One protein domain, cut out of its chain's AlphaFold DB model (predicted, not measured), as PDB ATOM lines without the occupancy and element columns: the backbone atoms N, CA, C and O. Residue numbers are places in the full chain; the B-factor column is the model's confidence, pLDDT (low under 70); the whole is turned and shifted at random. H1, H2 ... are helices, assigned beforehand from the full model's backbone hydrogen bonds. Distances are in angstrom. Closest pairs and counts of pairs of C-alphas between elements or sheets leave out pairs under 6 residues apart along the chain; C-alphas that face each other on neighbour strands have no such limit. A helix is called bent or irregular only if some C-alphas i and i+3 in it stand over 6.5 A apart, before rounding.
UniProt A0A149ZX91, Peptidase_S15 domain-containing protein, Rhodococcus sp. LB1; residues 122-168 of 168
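AT A GLANCE: This is residues 122 to 168 of the 168 residues of the protein "Peptidase_S15 domain-containing protein" of Rhodococcus sp. LB1 (UniProt A0A149ZX91). One long, kinked helix, H1, makes most of the length of the model, and the shorter helix H2 folds back after a tight turn beside its later end, as a lopsided helical hairpin. At the other end of H1, residues 122 to 132 form a small looped head, where the short stretches 126 to 127 and 130 to 131 pair antiparallel. The printed part has 47 residues with two named helices, H1 then H2, and no named strand; its class is all helix. It is only just loose, close to extended, with a radius of gyration of the C-alphas of 14.1 A, and its C-alphas span 43 by 21 by 10 A.

HOW THE PARTS SIT: The longest helix is H1, residues 133 to 151, which has a kink of 39 degrees near residue 145. It is irregular: C-alphas 146 and 149 are 7.1 A apart. H2, residues 155 to 164, forms a helical hairpin with H1. The two only just touch, with 3 pairs of C-alphas within 8 A, and H1 does so with residues 145 to 149 alone. Their closest C-alphas, those of Phe 148 and Leu 158, are 6.7 A apart. Their lines stand at a shallow tilt of 11 degrees, opposite ways. In H2 every O i to N i+4 pair is within hydrogen-bond range; in H1 9 of 15 are.

IN THESE COORDINATES: H1 begins at C-alpha 133, at (-2.205, -23.562, 15.577), and runs 25.8 A to C-alpha 151, at (20.040, -35.182, 9.533). H2 measures 14.5 A from C-alpha 155 to C-alpha 164, at (13.601, -22.148, 3.573).

THE WHOLE: The two C-alphas farthest apart, those of Gly 128 and Asp 154, are 43.5 A apart. The printed part has no cut, and the link from H1 to H2 is tight, with 3 residues. The mean pLDDT of the printed part is 82.1; residues 165 to 168, which end the chain, are under 70.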
ATOM      1  N   ALA A 122      -6.814 -29.663  26.228       85.94
ATOM      2  CA  ALA A 122      -7.365 -28.536  26.972       85.94
ATOM      3  C   ALA A 122      -6.348 -27.388  27.124       85.94
ATOM      4  O   ALA A 122      -6.027 -26.956  28.228       85.94
ATOM      5  N   GLY A 123      -5.854 -26.867  25.998       80.75
ATOM      6  CA  GLY A 123      -5.075 -25.624  25.920       80.75
ATOM      7  C   GLY A 123      -3.643 -25.759  25.398       80.75
ATOM      8  O   GLY A 123      -2.948 -24.748  25.335       80.75
ATOM      9  N   LEU A 124      -3.197 -26.966  25.026       89.38
ATOM     10  CA  LEU A 124      -1.895 -27.190  24.380       89.38
ATOM     11  C   LEU A 124      -2.045 -27.503  22.885       89.38
ATOM     12  O   LEU A 124      -1.549 -26.770  22.039       89.38
ATOM     13  N   MET A 125      -2.723 -28.606  22.565       90.81
ATOM     14  CA  MET A 125      -2.979 -29.061  21.195       90.81
ATOM     15  C   MET A 125      -4.284 -28.471  20.666       90.81
ATOM     16  O   MET A 125      -4.357 -28.014  19.527       90.81
ATOM     17  N   PHE A 126      -5.307 -28.456  21.522       93.38
ATOM     18  CA  PHE A 126      -6.639 -27.970  21.194       93.38
ATOM     19  C   PHE A 126      -7.177 -27.048  22.284       93.38
ATOM     20  O   PHE A 126      -6.820 -27.184  23.452       93.38
ATOM     21  N   ARG A 127      -8.092 -26.150  21.916       91.81
ATOM     22  CA  ARG A 127      -8.925 -25.379  22.843       91.81
ATOM     23  C   ARG A 127     -10.346 -25.330  22.309       91.81
ATOM     24  O   ARG A 127     -10.594 -24.799  21.232       91.81
ATOM     25  N   GLY A 128     -11.282 -25.921  23.052       90.94
ATOM     26  CA  GLY A 128     -12.693 -25.960  22.650       90.94
ATOM     27  C   GLY A 128     -12.937 -26.651  21.299       90.94
ATOM     28  O   GLY A 128     -13.844 -26.256  20.578       90.94
ATOM     29  N   GLY A 129     -12.110 -27.637  20.933       90.62
ATOM     30  CA  GLY A 129     -12.201 -28.357  19.654       90.62
ATOM     31  C   GLY A 129     -11.464 -27.705  18.476       90.62
ATOM     32  O   GLY A 129     -11.339 -28.335  17.431       90.62
ATOM     33  N   ALA A 130     -10.932 -26.489  18.634       93.69
ATOM     34  CA  ALA A 130     -10.060 -25.856  17.644       93.69
ATOM     35  C   ALA A 130      -8.586 -26.175  17.928       93.69
ATOM     36  O   ALA A 130      -8.189 -26.245  19.089       93.69
ATOM     37  N   ILE A 131      -7.775 -26.344  16.880       94.00
ATOM     38  CA  ILE A 131      -6.322 -26.535  17.011       94.00
ATOM     39  C   ILE A 131      -5.681 -25.229  17.488       94.00
ATOM     40  O   ILE A 131      -5.944 -24.158  16.942       94.00
ATOM     41  N   GLU A 132      -4.777 -25.329  18.459       94.25
ATOM     42  CA  GLU A 132      -3.936 -24.224  18.934       94.25
ATOM     43  C   GLU A 132      -2.794 -23.955  17.943       94.25
ATOM     44  O   GLU A 132      -1.616 -24.158  18.243       94.25
ATOM     45  N   LEU A 133      -3.137 -23.566  16.710       92.50
ATOM     46  CA  LEU A 133      -2.205 -23.562  15.577       92.50
ATOM     47  C   LEU A 133      -0.961 -22.711  15.845       92.50
ATOM     48  O   LEU A 133       0.148 -23.172  15.601       92.50
ATOM     49  N   GLY A 134      -1.131 -21.507  16.397       91.56
ATOM     50  CA  GLY A 134      -0.012 -20.605  16.679       91.56
ATOM     51  C   GLY A 134       1.006 -21.206  17.651       91.56
ATOM     52  O   GLY A 134       2.206 -21.108  17.420       91.56
ATOM     53  N   LEU A 135       0.537 -21.887  18.702       91.06
ATOM     54  CA  LEU A 135       1.414 -22.560  19.660       91.06
ATOM     55  C   LEU A 135       2.076 -23.793  19.039       91.06
ATOM     56  O   LEU A 135       3.288 -23.966  19.162       91.06
ATOM     57  N   ASN A 136       1.293 -24.638  18.367       90.62
ATOM     58  CA  ASN A 136       1.775 -25.907  17.824       90.62
ATOM     59  C   ASN A 136       2.761 -25.706  16.671       90.62
ATOM     60  O   ASN A 136       3.803 -26.361  16.652       90.62
ATOM     61  N   ALA A 137       2.482 -24.779  15.752       89.81
ATOM     62  CA  ALA A 137       3.379 -24.456  14.646       89.81
ATOM     63  C   ALA A 137       4.697 -23.871  15.166       89.81
ATOM     64  O   ALA A 137       5.764 -24.416  14.885       89.81
ATOM     65  N   PHE A 138       4.623 -22.830  16.006       89.62
ATOM     66  CA  PHE A 138       5.807 -22.204  16.597       89.62
ATOM     67  C   PHE A 138       6.672 -23.221  17.343       89.62
ATOM     68  O   PHE A 138       7.883 -23.294  17.133       89.62
ATOM     69  N   TRP A 139       6.055 -24.028  18.207       89.25
ATOM     70  CA  TRP A 139       6.794 -24.980  19.019       89.25
ATOM     71  C   TRP A 139       7.426 -26.084  18.170       89.25
ATOM     72  O   TRP A 139       8.593 -26.406  18.375       89.25
ATOM     73  N   THR A 140       6.699 -26.620  17.187       87.56
ATOM     74  CA  THR A 140       7.220 -27.656  16.282       87.56
ATOM     75  C   THR A 140       8.439 -27.153  15.514       87.56
ATOM     76  O   THR A 140       9.481 -27.807  15.540       87.56
ATOM     77  N   LEU A 141       8.356 -25.960  14.917       85.56
ATOM     78  CA  LEU A 141       9.473 -25.339  14.198       85.56
ATOM     79  C   LEU A 141      10.672 -25.090  15.124       85.56
ATOM     80  O   LEU A 141      11.801 -25.475  14.812       85.56
ATOM     81  N   ALA A 142      10.429 -24.539  16.317       85.94
ATOM     82  CA  ALA A 142      11.476 -24.299  17.307       85.94
ATOM     83  C   ALA A 142      12.171 -25.592  17.772       85.94
ATOM     84  O   ALA A 142      13.355 -25.569  18.109       85.94
ATOM     85  N   GLN A 143      11.461 -26.725  17.803       86.31
ATOM     86  CA  GLN A 143      12.053 -28.020  18.146       86.31
ATOM     87  C   GLN A 143      12.722 -28.716  16.957       86.31
ATOM     88  O   GLN A 143      13.622 -29.526  17.199       86.31
ATOM     89  N   ALA A 144      12.333 -28.419  15.718       82.94
ATOM     90  CA  ALA A 144      12.947 -28.977  14.514       82.94
ATOM     91  C   ALA A 144      14.353 -28.406  14.271       82.94
ATOM     92  O   ALA A 144      15.286 -29.174  14.050       82.94
ATOM     93  N   LEU A 145      14.531 -27.088  14.419       80.69
ATOM     94  CA  LEU A 145      15.793 -26.398  14.107       80.69
ATOM     95  C   LEU A 145      17.039 -27.027  14.769       80.69
ATOM     96  O   LEU A 145      18.004 -27.314  14.060       80.69
ATOM     97  N   PRO A 146      17.056 -27.339  16.084       79.69
ATOM     98  CA  PRO A 146      18.225 -27.955  16.718       79.69
ATOM     99  C   PRO A 146      18.499 -29.403  16.282       79.69
ATOM    100  O   PRO A 146      19.475 -29.987  16.745       79.69
ATOM    101  N   GLN A 147      17.617 -30.022  15.487       77.69
ATOM    102  CA  GLN A 147      17.810 -31.378  14.966       77.69
ATOM    103  C   GLN A 147      18.478 -31.399  13.598       77.69
ATOM    104  O   GLN A 147      19.015 -32.442  13.247       77.69
ATOM    105  N   PHE A 148      18.493 -30.292  12.845       79.81
ATOM    106  CA  PHE A 148      19.051 -30.303  11.493       79.81
ATOM    107  C   PHE A 148      20.496 -30.823  11.409       79.81
ATOM    108  O   PHE A 148      20.737 -31.664  10.551       79.81
ATOM    109  N   PRO A 149      21.420 -30.494  12.334       76.62
ATOM    110  CA  PRO A 149      22.775 -31.055  12.301       76.62
ATOM    111  C   PRO A 149      22.868 -32.576  12.518       76.62
ATOM    112  O   PRO A 149      23.959 -33.124  12.451       76.62
ATOM    113  N   LYS A 150      21.769 -33.263  12.867       75.75
ATOM    114  CA  LYS A 150      21.717 -34.734  12.963       75.75
ATOM    115  C   LYS A 150      21.274 -35.418  11.672       75.75
ATOM    116  O   LYS A 150      21.412 -36.630  11.558       75.75
ATOM    117  N   VAL A 151      20.625 -34.672  10.784       76.25
ATOM    118  CA  VAL A 151      20.040 -35.182   9.533       76.25
ATOM    119  C   VAL A 151      20.709 -34.584   8.302       76.25
ATOM    120  O   VAL A 151      20.619 -35.180   7.236       76.25
ATOM    121  N   ILE A 152      21.377 -33.441   8.452       79.81
ATOM    122  CA  ILE A 152      22.095 -32.737   7.398       79.81
ATOM    123  C   ILE A 152      23.525 -32.506   7.889       79.81
ATOM    124  O   ILE A 152      23.765 -31.666   8.760       79.81
ATOM    125  N   ASP A 153      24.455 -33.285   7.341       78.44
ATOM    126  CA  ASP A 153      25.880 -33.205   7.676       78.44
ATOM    127  C   ASP A 153      26.599 -32.098   6.886       78.44
ATOM    128  O   ASP A 153      27.616 -31.570   7.340       78.44
ATOM    129  N   ASP A 154      26.080 -31.746   5.704       85.69
ATOM    130  CA  ASP A 154      26.664 -30.729   4.833       85.69
ATOM    131  C   ASP A 154      26.288 -29.305   5.300       85.69
ATOM    132  O   ASP A 154      25.102 -28.981   5.413       85.69
ATOM    133  N   PRO A 155      27.267 -28.424   5.588       81.00
ATOM    134  CA  PRO A 155      26.990 -27.079   6.091       81.00
ATOM    135  C   PRO A 155      26.201 -26.184   5.129       81.00
ATOM    136  O   PRO A 155      25.436 -25.340   5.599       81.00
ATOM    137  N   ASP A 156      26.376 -26.348   3.814       85.38
ATOM    138  CA  ASP A 156      25.685 -25.533   2.810       85.38
ATOM    139  C   ASP A 156      24.228 -25.995   2.661       85.38
ATOM    140  O   ASP A 156      23.308 -25.172   2.628       85.38
ATOM    141  N   GLU A 157      23.996 -27.311   2.673       83.00
ATOM    142  CA  GLU A 157      22.660 -27.908   2.724       83.00
ATOM    143  C   GLU A 157      21.920 -27.539   4.020       83.00
ATOM    144  O   GLU A 157      20.733 -27.201   3.990       83.00
ATOM    145  N   LEU A 158      22.622 -27.514   5.159       78.56
ATOM    146  CA  LEU A 158      22.068 -27.093   6.446       78.56
ATOM    147  C   LEU A 158      21.626 -25.626   6.400       78.56
ATOM    148  O   LEU A 158      20.532 -25.291   6.860       78.56
ATOM    149  N   LEU A 159      22.461 -24.750   5.832       79.19
ATOM    150  CA  LEU A 159      22.148 -23.331   5.688       79.19
ATOM    151  C   LEU A 159      20.922 -23.122   4.786       79.19
ATOM    152  O   LEU A 159      20.039 -22.333   5.122       79.19
ATOM    153  N   ALA A 160      20.845 -23.862   3.675       81.00
ATOM    154  CA  ALA A 160      19.710 -23.824   2.758       81.00
ATOM    155  C   ALA A 160      18.409 -24.304   3.426       81.00
ATOM    156  O   ALA A 160      17.385 -23.630   3.314       81.00
ATOM    157  N   ALA A 161      18.446 -25.410   4.177       77.31
ATOM    158  CA  ALA A 161      17.285 -25.934   4.903       77.31
ATOM    159  C   ALA A 161      16.790 -24.984   6.011       77.31
ATOM    160  O   ALA A 161      15.588 -24.856   6.253       77.31
ATOM    161  N   MET A 162      17.706 -24.283   6.684       74.12
ATOM    162  CA  MET A 162      17.338 -23.261   7.666       74.12
ATOM    163  C   MET A 162      16.710 -22.027   7.007       74.12
ATOM    164  O   MET A 162      15.758 -21.478   7.559       74.12
ATOM    165  N   ALA A 163      17.214 -21.602   5.843       74.75
ATOM    166  CA  ALA A 163      16.703 -20.438   5.118       74.75
ATOM    167  C   ALA A 163      15.266 -20.649   4.612       74.75
ATOM    168  O   ALA A 163      14.417 -19.784   4.811       74.75
ATOM    169  N   THR A 164      14.956 -21.826   4.062       74.44
ATOM    170  CA  THR A 164      13.601 -22.148   3.573       74.44
ATOM    171  C   THR A 164      12.557 -22.237   4.684       74.44
ATOM    172  O   THR A 164      11.375 -22.054   4.430       74.44
ATOM    173  N   THR A 165      12.973 -22.455   5.936       67.19
ATOM    174  CA  THR A 165      12.060 -22.502   7.092       67.19
ATOM    175  C   THR A 165      11.525 -21.108   7.487       67.19
ATOM    176  O   THR A 165      10.594 -21.017   8.284       67.19
ATOM    177  N   ILE A 166      12.118 -20.019   6.974       59.09
ATOM    178  CA  ILE A 166      11.785 -18.625   7.335       59.09
ATOM    179  C   ILE A 166      10.950 -17.921   6.245       59.09
ATOM    180  O   ILE A 166      10.344 -16.888   6.522       59.09
ATOM    181  N   GLU A 167      10.920 -18.451   5.019       52.31
ATOM    182  CA  GLU A 167      10.384 -17.753   3.837       52.31
ATOM    183  C   GLU A 167       8.911 -18.061   3.487       52.31
ATOM    184  O   GLU A 167       8.386 -17.433   2.569       52.31
ATOM    185  N   ASP A 168       8.228 -18.927   4.247       42.31
ATOM    186  CA  ASP A 168       6.786 -19.238   4.127       42.31
ATOM    187  C   ASP A 168       5.996 -18.843   5.394       42.31
ATOM    188  O   ASP A 168       4.822 -18.416   5.259       42.31
TER     189      ASP A 168